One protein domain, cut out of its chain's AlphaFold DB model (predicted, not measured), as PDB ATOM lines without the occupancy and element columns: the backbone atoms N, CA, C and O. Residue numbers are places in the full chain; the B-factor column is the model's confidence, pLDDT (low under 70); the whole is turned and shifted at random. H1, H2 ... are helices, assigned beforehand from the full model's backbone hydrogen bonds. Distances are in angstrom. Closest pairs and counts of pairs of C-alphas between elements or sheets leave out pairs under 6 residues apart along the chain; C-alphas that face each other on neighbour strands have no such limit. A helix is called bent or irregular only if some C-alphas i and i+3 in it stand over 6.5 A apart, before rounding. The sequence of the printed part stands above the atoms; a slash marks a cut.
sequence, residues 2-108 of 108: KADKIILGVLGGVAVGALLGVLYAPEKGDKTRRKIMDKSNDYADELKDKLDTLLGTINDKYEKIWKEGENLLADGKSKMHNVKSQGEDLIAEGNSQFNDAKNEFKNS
ATOM      1  N   LYS A   2     216.339 230.520 235.369       69.81
ATOM      2  CA  LYS A   2     215.278 230.809 236.372       69.81
ATOM      3  C   LYS A   2     213.864 230.477 235.871       69.81
ATOM      4  O   LYS A   2     213.104 229.867 236.611       69.81
ATOM      5  N   ALA A   3     213.551 230.808 234.616       80.94
ATOM      6  CA  ALA A   3     212.262 230.484 233.999       80.94
ATOM      7  C   ALA A   3     212.006 228.967 233.953       80.94
ATOM      8  O   ALA A   3     210.939 228.522 234.355       80.94
ATOM      9  N   ASP A   4     213.018 228.172 233.592       86.75
ATOM     10  CA  ASP A   4     212.906 226.705 233.501       86.75
ATOM     11  C   ASP A   4     212.511 226.063 234.840       86.75
ATOM     12  O   ASP A   4     211.662 225.178 234.884       86.75
ATOM     13  N   LYS A   5     213.077 226.548 235.956       87.88
ATOM     14  CA  LYS A   5     212.744 226.060 237.304       87.88
ATOM     15  C   LYS A   5     211.329 226.447 237.728       87.88
ATOM     16  O   LYS A   5     210.666 225.659 238.391       87.88
ATOM     17  N   ILE A   6     210.872 227.640 237.346       90.25
ATOM     18  CA  ILE A   6     209.506 228.096 237.631       90.25
ATOM     19  C   ILE A   6     208.504 227.265 236.827       90.25
ATOM     20  O   ILE A   6     207.550 226.755 237.403       90.25
ATOM     21  N   ILE A   7     208.753 227.060 235.533       93.75
ATOM     22  CA  ILE A   7     207.897 226.239 234.666       93.75
ATOM     23  C   ILE A   7     207.826 224.804 235.194       93.75
ATOM     24  O   ILE A   7     206.735 224.255 235.327       93.75
ATOM     25  N   LEU A   8     208.965 224.214 235.570       95.25
ATOM     26  CA  LEU A   8     209.000 222.864 236.129       95.25
ATOM     27  C   LEU A   8     208.284 222.781 237.486       95.25
ATOM     28  O   LEU A   8     207.582 221.809 237.748       95.25
ATOM     29  N   GLY A   9     208.414 223.812 238.326       94.50
ATOM     30  CA  GLY A   9     207.698 223.911 239.598       94.50
ATOM     31  C   GLY A   9     206.182 224.008 239.418       94.50
ATOM     32  O   GLY A   9     205.442 223.319 240.114       94.50
ATOM     33  N   VAL A  10     205.712 224.802 238.451       94.94
ATOM     34  CA  VAL A  10     204.281 224.924 238.132       94.94
ATOM     35  C   VAL A  10     203.742 223.619 237.550       94.94
ATOM     36  O   VAL A  10     202.724 223.127 238.027       94.94
ATOM     37  N   LEU A  11     204.428 223.018 236.574       95.56
ATOM     38  CA  LEU A  11     204.011 221.741 235.981       95.56
ATOM     39  C   LEU A  11     203.987 220.617 237.018       95.56
ATOM     40  O   LEU A  11     203.019 219.862 237.082       95.56
ATOM     41  N   GLY A  12     205.015 220.542 237.867       96.88
ATOM     42  CA  GLY A  12     205.060 219.609 238.988       96.88
ATOM     43  C   GLY A  12     203.916 219.845 239.977       96.88
ATOM     44  O   GLY A  12     203.248 218.894 240.373       96.88
ATOM     45  N   GLY A  13     203.633 221.104 240.318       95.19
ATOM     46  CA  GLY A  13     202.531 221.482 241.204       95.19
ATOM     47  C   GLY A  13     201.155 221.118 240.642       95.19
ATOM     48  O   GLY A  13     200.342 220.534 241.356       95.19
ATOM     49  N   VAL A  14     200.904 221.390 239.357       96.31
ATOM     50  CA  VAL A  14     199.655 221.008 238.678       96.31
ATOM     51  C   VAL A  14     199.520 219.491 238.610       96.31
ATOM     52  O   VAL A  14     198.445 218.974 238.899       96.31
ATOM     53  N   ALA A  15     200.592 218.766 238.283       95.50
ATOM     54  CA  ALA A  15     200.564 217.308 238.222       95.50
ATOM     55  C   ALA A  15     200.258 216.690 239.595       95.50
ATOM     56  O   ALA A  15     199.328 215.897 239.713       95.50
ATOM     57  N   VAL A  16     200.983 217.094 240.643       97.31
ATOM     58  CA  VAL A  16     200.737 216.626 242.018       97.31
ATOM     59  C   VAL A  16     199.330 217.011 242.478       97.31
ATOM     60  O   VAL A  16     198.621 216.174 243.030       97.31
ATOM     61  N   GLY A  17     198.884 218.238 242.200       92.06
ATOM     62  CA  GLY A  17     197.539 218.703 242.534       92.06
ATOM     63  C   GLY A  17     196.436 217.917 241.823       92.06
ATOM     64  O   GLY A  17     195.461 217.526 242.458       92.06
ATOM     65  N   ALA A  18     196.598 217.625 240.531       94.25
ATOM     66  CA  ALA A  18     195.649 216.827 239.761       94.25
ATOM     67  C   ALA A  18     195.597 215.379 240.262       94.25
ATOM     68  O   ALA A  18     194.509 214.830 240.425       94.25
ATOM     69  N   LEU A  19     196.752 214.780 240.566       95.81
ATOM     70  CA  LEU A  19     196.818 213.445 241.159       95.81
ATOM     71  C   LEU A  19     196.082 213.408 242.499       95.81
ATOM     72  O   LEU A  19     195.211 212.564 242.690       95.81
ATOM     73  N   LEU A  20     196.368 214.352 243.399       96.06
ATOM     74  CA  LEU A  20     195.684 214.448 244.689       96.06
ATOM     75  C   LEU A  20     194.181 214.716 244.528       96.06
ATOM     76  O   LEU A  20     193.383 214.104 245.231       96.06
ATOM     77  N   GLY A  21     193.779 215.570 243.587       92.94
ATOM     78  CA  GLY A  21     192.373 215.862 243.305       92.94
ATOM     79  C   GLY A  21     191.604 214.641 242.798       92.94
ATOM     80  O   GLY A  21     190.508 214.365 243.282       92.94
ATOM     81  N   VAL A  22     192.196 213.867 241.883       91.38
ATOM     82  CA  VAL A  22     191.606 212.618 241.372       91.38
ATOM     83  C   VAL A  22     191.559 211.540 242.457       91.38
ATOM     84  O   VAL A  22     190.570 210.815 242.548       91.38
ATOM     85  N   LEU A  23     192.594 211.443 243.299       92.00
ATOM     86  CA  LEU A  23     192.622 210.500 244.422       92.00
ATOM     87  C   LEU A  23     191.591 210.847 245.504       92.00
ATOM     88  O   LEU A  23     190.981 209.944 246.071       92.00
ATOM     89  N   TYR A  24     191.387 212.135 245.785       90.19
ATOM     90  CA  TYR A  24     190.434 212.597 246.794       90.19
ATOM     91  C   TYR A  24     188.978 212.506 246.314       90.19
ATOM     92  O   TYR A  24     188.087 212.187 247.098       90.19
ATOM     93  N   ALA A  25     188.727 212.751 245.025       88.75
ATOM     94  CA  ALA A  25     187.397 212.699 244.425       88.75
ATOM     95  C   ALA A  25     187.377 211.803 243.169       88.75
ATOM     96  O   ALA A  25     187.325 212.309 242.043       88.75
ATOM     97  N   PRO A  26     187.392 210.466 243.337       85.12
ATOM     98  CA  PRO A  26     187.373 209.551 242.208       85.12
ATOM     99  C   PRO A  26     185.984 209.503 241.559       85.12
ATOM    100  O   PRO A  26     184.989 209.100 242.168       85.12
ATOM    101  N   GLU A  27     185.912 209.871 240.281       86.75
ATOM    102  CA  GLU A  27     184.756 209.556 239.441       86.75
ATOM    103  C   GLU A  27     184.823 208.101 238.958       86.75
ATOM    104  O   GLU A  27     185.888 207.493 238.844       86.75
ATOM    105  N   LYS A  28     183.664 207.518 238.640       90.06
ATOM    106  CA  LYS A  28     183.621 206.181 238.042       90.06
ATOM    107  C   LYS A  28     184.237 206.215 236.637       90.06
ATOM    108  O   LYS A  28     183.915 207.097 235.840       90.06
ATOM    109  N   GLY A  29     185.089 205.238 236.323       84.44
ATOM    110  CA  GLY A  29     185.872 205.233 235.081       84.44
ATOM    111  C   GLY A  29     185.039 205.220 233.791       84.44
ATOM    112  O   GLY A  29     185.447 205.815 232.795       84.44
ATOM    113  N   ASP A  30     183.849 204.612 233.811       90.69
ATOM    114  CA  ASP A  30     182.878 204.646 232.708       90.69
ATOM    115  C   ASP A  30     182.425 206.080 232.399       90.69
ATOM    116  O   ASP A  30     182.398 206.501 231.239       90.69
ATOM    117  N   LYS A  31     182.154 206.862 233.450       88.50
ATOM    118  CA  LYS A  31     181.777 208.271 233.337       88.50
ATOM    119  C   LYS A  31     182.944 209.121 232.868       88.50
ATOM    120  O   LYS A  31     182.739 209.958 231.996       88.50
ATOM    121  N   THR A  32     184.154 208.899 233.382       88.44
ATOM    122  CA  THR A  32     185.346 209.650 232.958       88.44
ATOM    123  C   THR A  32     185.627 209.454 231.472       88.44
ATOM    124  O   THR A  32     185.820 210.428 230.750       88.44
ATOM    125  N   ARG A  33     185.579 208.211 230.978       90.06
ATOM    126  CA  ARG A  33     185.851 207.906 229.566       90.06
ATOM    127  C   ARG A  33     184.813 208.525 228.633       90.06
ATOM    128  O   ARG A  33     185.173 209.109 227.616       90.06
ATOM    129  N   ARG A  34     183.535 208.439 229.013       90.06
ATOM    130  CA  ARG A  34     182.438 209.065 228.267       90.06
ATOM    131  C   ARG A  34     182.540 210.586 228.282       90.06
ATOM    132  O   ARG A  34     182.423 211.212 227.243       90.06
ATOM    133  N   LYS A  35     182.861 211.169 229.439       86.25
ATOM    134  CA  LYS A  35     183.065 212.609 229.606       86.25
ATOM    135  C   LYS A  35     184.219 213.121 228.733       86.25
ATOM    136  O   LYS A  35     184.079 214.188 228.157       86.25
ATOM    137  N   ILE A  36     185.312 212.365 228.581       86.69
ATOM    138  CA  ILE A  36     186.412 212.712 227.660       86.69
ATOM    139  C   ILE A  36     185.931 212.719 226.204       86.69
ATOM    140  O   ILE A  36     186.222 213.666 225.484       86.69
ATOM    141  N   MET A  37     185.189 211.689 225.784       86.94
ATOM    142  CA  MET A  37     184.649 211.595 224.421       86.94
ATOM    143  C   MET A  37     183.650 212.711 224.103       86.94
ATOM    144  O   MET A  37     183.739 213.319 223.044       86.94
ATOM    145  N   ASP A  38     182.730 212.986 225.024       85.94
ATOM    146  CA  ASP A  38     181.652 213.950 224.803       85.94
ATOM    147  C   ASP A  38     182.145 215.403 224.914       85.94
ATOM    148  O   ASP A  38     181.580 216.289 224.287       85.94
ATOM    149  N   LYS A  39     183.189 215.674 225.712       82.12
ATOM    150  CA  LYS A  39     183.636 217.047 226.003       82.12
ATOM    151  C   LYS A  39     184.913 217.475 225.289       82.12
ATOM    152  O   LYS A  39     185.281 218.630 225.443       82.12
ATOM    153  N   SER A  40     185.602 216.623 224.527       80.75
ATOM    154  CA  SER A  40     186.926 216.982 223.982       80.75
ATOM    155  C   SER A  40     186.920 218.211 223.067       80.75
ATOM    156  O   SER A  40     187.852 219.005 223.138       80.75
ATOM    157  N   ASN A  41     185.892 218.377 222.228       78.62
ATOM    158  CA  ASN A  41     185.792 219.528 221.324       78.62
ATOM    159  C   ASN A  41     185.146 220.733 222.017       78.62
ATOM    160  O   ASN A  41     185.726 221.813 222.013       78.62
ATOM    161  N   ASP A  42     184.020 220.533 222.703       84.00
ATOM    162  CA  ASP A  42     183.276 221.626 223.340       84.00
ATOM    163  C   ASP A  42     184.064 222.296 224.480       84.00
ATOM    164  O   ASP A  42     183.995 223.512 224.654       84.00
ATOM    165  N   TYR A  43     184.869 221.537 225.241       82.25
ATOM    166  CA  TYR A  43     185.713 222.137 226.281       82.25
ATOM    167  C   TYR A  43     186.866 222.942 225.715       82.25
ATOM    168  O   TYR A  43     187.318 223.850 226.397       82.25
ATOM    169  N   ALA A  44     187.396 222.601 224.540       84.88
ATOM    170  CA  ALA A  44     188.551 223.314 224.010       84.88
ATOM    171  C   ALA A  44     188.188 224.772 223.694       84.88
ATOM    172  O   ALA A  44     188.943 225.677 224.049       84.88
ATOM    173  N   ASP A  45     187.019 224.987 223.093       86.75
ATOM    174  CA  ASP A  45     186.535 226.324 222.756       86.75
ATOM    175  C   ASP A  45     186.004 227.061 223.995       86.75
ATOM    176  O   ASP A  45     186.412 228.194 224.247       86.75
ATOM    177  N   GLU A  46     185.230 226.401 224.868       88.38
ATOM    178  CA  GLU A  46     184.759 227.027 226.115       88.38
ATOM    179  C   GLU A  46     185.920 227.376 227.067       88.38
ATOM    180  O   GLU A  46     185.884 228.381 227.782       88.38
ATOM    181  N   LEU A  47     186.978 226.557 227.088       88.56
ATOM    182  CA  LEU A  47     188.181 226.835 227.866       88.56
ATOM    183  C   LEU A  47     188.929 228.034 227.297       88.56
ATOM    184  O   LEU A  47     189.346 228.871 228.087       88.56
ATOM    185  N   LYS A  48     189.091 228.147 225.973       88.50
ATOM    186  CA  LYS A  48     189.726 229.325 225.361       88.50
ATOM    187  C   LYS A  48     188.986 230.604 225.728       88.50
ATOM    188  O   LYS A  48     189.615 231.504 226.268       88.50
ATOM    189  N   ASP A  49     187.665 230.637 225.568       91.44
ATOM    190  CA  ASP A  49     186.862 231.823 225.891       91.44
ATOM    191  C   ASP A  49     186.963 232.205 227.377       91.44
ATOM    192  O   ASP A  49     187.087 233.381 227.740       91.44
ATOM    193  N   LYS A  50     186.958 231.205 228.269       90.31
ATOM    194  CA  LYS A  50     187.153 231.428 229.708       90.31
ATOM    195  C   LYS A  50     188.566 231.878 230.031       90.31
ATOM    196  O   LYS A  50     188.721 232.755 230.873       90.31
ATOM    197  N   LEU A  51     189.584 231.303 229.397       90.50
ATOM    198  CA  LEU A  51     190.967 231.721 229.592       90.50
ATOM    199  C   LEU A  51     191.178 233.146 229.093       90.50
ATOM    200  O   LEU A  51     191.773 233.925 229.825       90.50
ATOM    201  N   ASP A  52     190.631 233.523 227.943       90.19
ATOM    202  CA  ASP A  52     190.722 234.889 227.421       90.19
ATOM    203  C   ASP A  52     190.011 235.886 228.345       90.19
ATOM    204  O   ASP A  52     190.566 236.929 228.693       90.19
ATOM    205  N   THR A  53     188.826 235.529 228.851       91.25
ATOM    206  CA  THR A  53     188.096 236.340 229.842       91.25
ATOM    207  C   THR A  53     188.874 236.476 231.156       91.25
ATOM    208  O   THR A  53     188.944 237.560 231.747       91.25
ATOM    209  N   LEU A  54     189.475 235.380 231.629       88.56
ATOM    210  CA  LEU A  54     190.305 235.368 232.831       88.56
ATOM    211  C   LEU A  54     191.574 236.193 232.632       88.56
ATOM    212  O   LEU A  54     191.896 236.985 233.506       88.56
ATOM    213  N   LEU A  55     192.262 236.057 231.499       87.62
ATOM    214  CA  LEU A  55     193.458 236.830 231.167       87.62
ATOM    215  C   LEU A  55     193.142 238.324 231.075       87.62
ATOM    216  O   LEU A  55     193.882 239.128 231.640       87.62
ATOM    217  N   GLY A  56     192.016 238.698 230.459       85.88
ATOM    218  CA  GLY A  56     191.532 240.081 230.447       85.88
ATOM    219  C   GLY A  56     191.286 240.615 231.862       85.88
ATOM    220  O   GLY A  56     191.819 241.653 232.244       85.88
ATOM    221  N   THR A  57     190.573 239.848 232.692       86.56
ATOM    222  CA  THR A  57     190.286 240.227 234.088       86.56
ATOM    223  C   THR A  57     191.551 240.286 234.952       86.56
ATOM    224  O   THR A  57     191.660 241.132 235.842       86.56
ATOM    225  N   ILE A  58     192.506 239.380 234.724       84.88
ATOM    226  CA  ILE A  58     193.793 239.331 235.424       84.88
ATOM    227  C   ILE A  58     194.636 240.542 235.053       84.88
ATOM    228  O   ILE A  58     195.207 241.135 235.959       84.88
ATOM    229  N   ASN A  59     194.687 240.937 233.779       82.94
ATOM    230  CA  ASN A  59     195.413 242.135 233.361       82.94
ATOM    231  C   ASN A  59     194.867 243.390 234.056       82.94
ATOM    232  O   ASN A  59     195.646 244.149 234.628       82.94
ATOM    233  N   ASP A  60     193.544 243.556 234.114       82.81
ATOM    234  CA  ASP A  60     192.919 244.711 234.774       82.81
ATOM    235  C   ASP A  60     193.110 244.708 236.301       82.81
ATOM    236  O   ASP A  60     193.153 245.756 236.949       82.81
ATOM    237  N   LYS A  61     193.222 243.521 236.909       83.75
ATOM    238  CA  LYS A  61     193.420 243.357 238.359       83.75
ATOM    239  C   LYS A  61     194.871 243.109 238.753       83.75
ATOM    240  O   LYS A  61     195.140 242.945 239.945       83.75
ATOM    241  N   TYR A  62     195.795 243.125 237.793       83.44
ATOM    242  CA  TYR A  62     197.186 242.738 237.995       83.44
ATOM    243  C   TYR A  62     197.837 243.582 239.089       83.44
ATOM    244  O   TYR A  62     198.429 243.028 240.008       83.44
ATOM    245  N   GLU A  63     197.636 244.904 239.080       79.25
ATOM    246  CA  GLU A  63     198.188 245.796 240.113       79.25
ATOM    247  C   GLU A  63     197.695 245.476 241.531       79.25
ATOM    248  O   GLU A  63     198.456 245.598 242.494       79.25
ATOM    249  N   LYS A  64     196.431 245.056 241.685       82.50
ATOM    250  CA  LYS A  64     195.880 244.674 242.994       82.50
ATOM    251  C   LYS A  64     196.417 243.318 243.434       82.50
ATOM    252  O   LYS A  64     196.867 243.198 244.566       82.50
ATOM    253  N   ILE A  65     196.441 242.346 242.524       86.50
ATOM    254  CA  ILE A  65     196.994 241.009 242.771       86.50
ATOM    255  C   ILE A  65     198.478 241.089 243.128       86.50
ATOM    256  O   ILE A  65     198.925 240.347 243.992       86.50
ATOM    257  N   TRP A  66     199.245 241.991 242.514       84.81
ATOM    258  CA  TRP A  66     200.662 242.150 242.834       84.81
ATOM    259  C   TRP A  66     200.868 242.699 244.246       84.81
ATOM    260  O   TRP A  66     201.637 242.127 245.014       84.81
ATOM    261  N   LYS A  67     200.121 243.744 244.629       84.06
ATOM    262  CA  LYS A  67     200.177 244.315 245.986       84.06
ATOM    263  C   LYS A  67     199.699 243.336 247.061       84.06
ATOM    264  O   LYS A  67     200.297 243.233 248.127       84.06
ATOM    265  N   GLU A  68     198.616 242.617 246.792       85.75
ATOM    266  CA  GLU A  68     198.047 241.635 247.719       85.75
ATOM    267  C   GLU A  68     198.918 240.370 247.787       85.75
ATOM    268  O   GLU A  68     199.148 239.817 248.862       85.75
ATOM    269  N   GLY A  69     199.500 239.983 246.651       88.12
ATOM    270  CA  GLY A  69     200.484 238.918 246.518       88.12
ATOM    271  C   GLY A  69     201.781 239.206 247.267       88.12
ATOM    272  O   GLY A  69     202.285 238.306 247.924       88.12
ATOM    273  N   GLU A  70     202.309 240.434 247.246       85.75
ATOM    274  CA  GLU A  70     203.487 240.804 248.047       85.75
ATOM    275  C   GLU A  70     203.229 240.661 249.552       85.75
ATOM    276  O   GLU A  70     204.055 240.076 250.254       85.75
ATOM    277  N   ASN A  71     202.070 241.114 250.039       87.50
ATOM    278  CA  ASN A  71     201.693 240.959 251.448       87.50
ATOM    279  C   ASN A  71     201.509 239.480 251.828       87.50
ATOM    280  O   ASN A  71     202.039 239.027 252.841       87.50
ATOM    281  N   LEU A  72     200.835 238.698 250.978       90.31
ATOM    282  CA  LEU A  72     200.677 237.251 251.158       90.31
ATOM    283  C   LEU A  72     202.010 236.502 251.097       90.31
ATOM    284  O   LEU A  72     202.208 235.540 251.835       90.31
ATOM    285  N   LEU A  73     202.935 236.924 250.236       88.44
ATOM    286  CA  LEU A  73     204.278 236.360 250.156       88.44
ATOM    287  C   LEU A  73     205.095 236.718 251.393       88.44
ATOM    288  O   LEU A  73     205.831 235.864 251.873       88.44
ATOM    289  N   ALA A  74     204.971 237.931 251.932       87.88
ATOM    290  CA  ALA A  74     205.640 238.324 253.168       87.88
ATOM    291  C   ALA A  74     205.136 237.501 254.369       87.88
ATOM    292  O   ALA A  74     205.947 236.921 255.097       87.88
ATOM    293  N   ASP A  75     203.817 237.353 254.509       89.06
ATOM    294  CA  ASP A  75     203.187 236.526 255.546       89.06
ATOM    295  C   ASP A  75     203.466 235.032 255.352       89.06
ATOM    296  O   ASP A  75     203.728 234.289 256.301       89.06
ATOM    297  N   GLY A  76     203.451 234.572 254.104       90.19
ATOM    298  CA  GLY A  76     203.810 233.210 253.739       90.19
ATOM    299  C   GLY A  76     205.272 232.920 254.054       90.19
ATOM    300  O   GLY A  76     205.578 231.863 254.588       90.19
ATOM    301  N   LYS A  77     206.179 233.863 253.790       88.88
ATOM    302  CA  LYS A  77     207.613 233.720 254.060       88.88
ATOM    303  C   LYS A  77     207.910 233.740 255.557       88.88
ATOM    304  O   LYS A  77     208.761 232.971 255.991       88.88
ATOM    305  N   SER A  78     207.204 234.552 256.347       88.25
ATOM    306  CA  SER A  78     207.356 234.564 257.808       88.25
ATOM    307  C   SER A  78     206.836 233.267 258.441       88.25
ATOM    308  O   SER A  78     207.545 232.642 259.230       88.25
ATOM    309  N   LYS A  79     205.663 232.778 258.016       87.75
ATOM    310  CA  LYS A  79     205.136 231.472 258.447       87.75
ATOM    311  C   LYS A  79     206.000 230.310 257.964       87.75
ATOM    312  O   LYS A  79     206.276 229.403 258.740       87.75
ATOM    313  N   MET A  80     206.471 230.353 256.719       86.38
ATOM    314  CA  MET A  80     207.379 229.352 256.157       86.38
ATOM    315  C   MET A  80     208.705 229.329 256.908       86.38
ATOM    316  O   MET A  80     209.257 228.257 257.093       86.38
ATOM    317  N   HIS A  81     209.223 230.471 257.363       86.31
ATOM    318  CA  HIS A  81     210.445 230.495 258.162       86.31
ATOM    319  C   HIS A  81     210.247 229.754 259.491       86.31
ATOM    320  O   HIS A  81     211.062 228.901 259.820       86.31
ATOM    321  N   ASN A  82     209.125 229.984 260.179       86.31
ATOM    322  CA  ASN A  82     208.797 229.273 261.420       86.31
ATOM    323  C   ASN A  82     208.578 227.770 261.193       86.31
ATOM    324  O   ASN A  82     209.020 226.947 261.988       86.31
ATOM    325  N   VAL A  83     207.920 227.397 260.091       89.25
ATOM    326  CA  VAL A  83     207.736 225.988 259.704       89.25
ATOM    327  C   VAL A  83     209.062 225.352 259.290       89.25
ATOM    328  O   VAL A  83     209.299 224.188 259.587       89.25
ATOM    329  N   LYS A  84     209.945 226.097 258.623       86.12
ATOM    330  CA  LYS A  84     211.259 225.618 258.196       86.12
ATOM    331  C   LYS A  84     212.178 225.398 259.389       86.12
ATOM    332  O   LYS A  84     212.831 224.367 259.420       86.12
ATOM    333  N   SER A  85     212.208 226.312 260.359       86.62
ATOM    334  CA  SER A  85     213.014 226.132 261.570       86.62
ATOM    335  C   SER A  85     212.499 224.963 262.408       86.62
ATOM    336  O   SER A  85     213.277 224.092 262.767       86.62
ATOM    337  N   GLN A  86     211.179 224.860 262.613       86.50
ATOM    338  CA  GLN A  86     210.585 223.704 263.296       86.50
ATOM    339  C   GLN A  86     210.810 222.395 262.527       86.50
ATOM    340  O   GLN A  86     211.043 221.355 263.128       86.50
ATOM    341  N   GLY A  87     210.757 222.432 261.195       89.31
ATOM    342  CA  GLY A  87     211.031 221.277 260.346       89.31
ATOM    343  C   GLY A  87     212.495 220.844 260.380       89.31
ATOM    344  O   GLY A  87     212.764 219.649 260.394       89.31
ATOM    345  N   GLU A  88     213.441 221.785 260.411       87.50
ATOM    346  CA  GLU A  88     214.871 221.489 260.564       87.50
ATOM    347  C   GLU A  88     215.164 220.873 261.934       87.50
ATOM    348  O   GLU A  88     215.862 219.860 261.986       87.50
ATOM    349  N   ASP A  89     214.554 221.390 263.004       88.94
ATOM    350  CA  ASP A  89     214.659 220.808 264.346       88.94
ATOM    351  C   ASP A  89     214.057 219.392 264.393       88.94
ATOM    352  O   ASP A  89     214.708 218.463 264.866       88.94
ATOM    353  N   LEU A  90     212.874 219.180 263.800       86.94
ATOM    354  CA  LEU A  90     212.234 217.860 263.705       86.94
ATOM    355  C   LEU A  90     213.032 216.865 262.847       86.94
ATOM    356  O   LEU A  90     213.072 215.675 263.153       86.94
ATOM    357  N   ILE A  91     213.663 217.317 261.760       87.19
ATOM    358  CA  ILE A  91     214.503 216.464 260.904       87.19
ATOM    359  C   ILE A  91     215.828 216.133 261.595       87.19
ATOM    360  O   ILE A  91     216.336 215.019 261.432       87.19
ATOM    361  N   ALA A  92     216.400 217.071 262.348       89.56
ATOM    362  CA  ALA A  92     217.602 216.837 263.136       89.56
ATOM    363  C   ALA A  92     217.324 215.851 264.279       89.56
ATOM    364  O   ALA A  92     218.059 214.875 264.428       89.56
ATOM    365  N   GLU A  93     216.227 216.053 265.011       87.75
ATOM    366  CA  GLU A  93     215.779 215.171 266.090       87.75
ATOM    367  C   GLU A  93     215.370 213.787 265.567       87.75
ATOM    368  O   GLU A  93     215.734 212.760 266.134       87.75
ATOM    369  N   GLY A  94     214.694 213.723 264.418       88.69
ATOM    370  CA  GLY A  94     214.384 212.460 263.754       88.69
ATOM    371  C   GLY A  94     215.639 211.702 263.310       88.69
ATOM    372  O   GLY A  94     215.701 210.484 263.456       88.69
ATOM    373  N   ASN A  95     216.664 212.395 262.802       88.25
ATOM    374  CA  ASN A  95     217.926 211.758 262.410       88.25
ATOM    375  C   ASN A  95     218.745 211.264 263.604       88.25
ATOM    376  O   ASN A  95     219.386 210.217 263.489       88.25
ATOM    377  N   SER A  96     218.762 211.989 264.727       87.69
ATOM    378  CA  SER A  96     219.440 211.511 265.935       87.69
ATOM    379  C   SER A  96     218.727 210.284 266.495       87.69
ATOM    380  O   SER A  96     219.363 209.242 266.633       87.69
ATOM    381  N   GLN A  97     217.401 210.343 266.663       87.06
ATOM    382  CA  GLN A  97     216.604 209.203 267.130       87.06
ATOM    383  C   GLN A  97     216.731 207.985 266.204       87.06
ATOM    384  O   GLN A  97     216.851 206.854 266.670       87.06
ATOM    385  N   PHE A  98     216.745 208.196 264.885       88.75
ATOM    386  CA  PHE A  98     216.905 207.110 263.921       88.75
ATOM    387  C   PHE A  98     218.301 206.478 263.974       88.75
ATOM    388  O   PHE A  98     218.425 205.257 263.871       88.75
ATOM    389  N   ASN A  99     219.359 207.279 264.130       89.50
ATOM    390  CA  ASN A  99     220.718 206.755 264.258       89.50
ATOM    391  C   ASN A  99     220.933 206.028 265.586       89.50
ATOM    392  O   ASN A  99     221.574 204.978 265.590       89.50
ATOM    393  N   ASP A 100     220.368 206.538 266.677       89.25
ATOM    394  CA  ASP A 100     220.429 205.889 267.986       89.25
ATOM    395  C   ASP A 100     219.693 204.546 267.960       89.25
ATOM    396  O   ASP A 100     220.288 203.518 268.287       89.25
ATOM    397  N   ALA A 101     218.469 204.516 267.419       87.88
ATOM    398  CA  ALA A 101     217.722 203.277 267.214       87.88
ATOM    399  C   ALA A 101     218.499 202.290 266.325       87.88
ATOM    400  O   ALA A 101     218.641 201.115 266.653       87.88
ATOM    401  N   LYS A 102     219.064 202.758 265.206       87.81
ATOM    402  CA  LYS A 102     219.860 201.916 264.301       87.81
ATOM    403  C   LYS A 102     221.098 201.325 264.986       87.81
ATOM    404  O   LYS A 102     221.474 200.198 264.669       87.81
ATOM    405  N   ASN A 103     221.741 202.068 265.882       86.00
ATOM    406  CA  ASN A 103     222.909 201.593 266.619       86.00
ATOM    407  C   ASN A 103     222.524 200.585 267.711       86.00
ATOM    408  O   ASN A 103     223.222 199.581 267.850       86.00
ATOM    409  N   GLU A 104     221.399 200.782 268.407       82.06
ATOM    410  CA  GLU A 104     220.839 199.780 269.329       82.06
ATOM    411  C   GLU A 104     220.502 198.466 268.612       82.06
ATOM    412  O   GLU A 104     220.891 197.399 269.080       82.06
ATOM    413  N   PHE A 105     219.869 198.524 267.434       78.94
ATOM    414  CA  PHE A 105     219.564 197.328 266.634       78.94
ATOM    415  C   PHE A 105     220.801 196.601 266.096       78.94
ATOM    416  O   PHE A 105     220.701 195.440 265.713       78.94
ATOM    417  N   LYS A 106     221.949 197.277 265.988       77.88
ATOM    418  CA  LYS A 106     223.174 196.696 265.419       77.88
ATOM    419  C   LYS A 106     224.094 196.082 266.478       77.88
ATOM    420  O   LYS A 106     224.933 195.256 266.130       77.88
ATOM    421  N   ASN A 107     223.963 196.508 267.733       69.50
ATOM    422  CA  ASN A 107     224.746 196.010 268.866       69.50
ATOM    423  C   ASN A 107     223.990 194.980 269.733       69.50
ATOM    424  O   ASN A 107     224.544 194.537 270.740       69.50
ATOM    425  N   SER A 108     222.761 194.620 269.348       55.66
ATOM    426  CA  SER A 108     221.921 193.554 269.919       55.66
ATOM    427  C   SER A 108     221.862 192.380 268.943       55.66
ATOM    428  O   SER A 108     222.005 191.220 269.387       55.66
TER     429      SER A 108
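AT A GLANCE: This is residues 2 to 108 of the 108 residues of the protein "Gas vesicle protein" of Flavobacterium segetis (UniProt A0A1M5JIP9). One very long helix, H3, bends into an open hook; H2 continues the hook at its first end, and H1 slants through the hollow without touching another helix. The printed part has 107 residues, with three named helices in the order H1, H2, H3 and no named strand: all helix. It is extended, with a radius of gyration of the C-alphas of 22.9 A and spans of 67 by 45 by 25 A.

IN THESE COORDINATES: H3, residues 42 to 107, was assigned as one helix by its hydrogen bonds but is bent: C-alphas 60 and 63 are 7.6 A apart. Its arms are H3a, residues 42 to 60, 27.5 A, and H3b, residues 63 to 107, 63.3 A, ending at C-alpha 107 (224.746, 196.010, 268.866). H2 is residues 29 to 39. H1, residues 2 to 24, 32.5 A, begins at C-alpha 2 (215.278, 230.809, 236.372).

HOW THE PARTS SIT: H3a and H3b stand at a steep tilt of 69.6 degrees, only just short of about perpendicular. H2 and H3a meet only through their link. H1 is apart from H2, H3a and H3b. Every O i to N i+4 pair is within hydrogen-bond range in H1, H2, H3a and H3b.

THE WHOLE: The farthest C-alphas, of Asp 60 and Ser 108, are 68.5 A apart. The printed part has no cut, and both links are tight. Residues 2, 107 and 108 have pLDDT under 70.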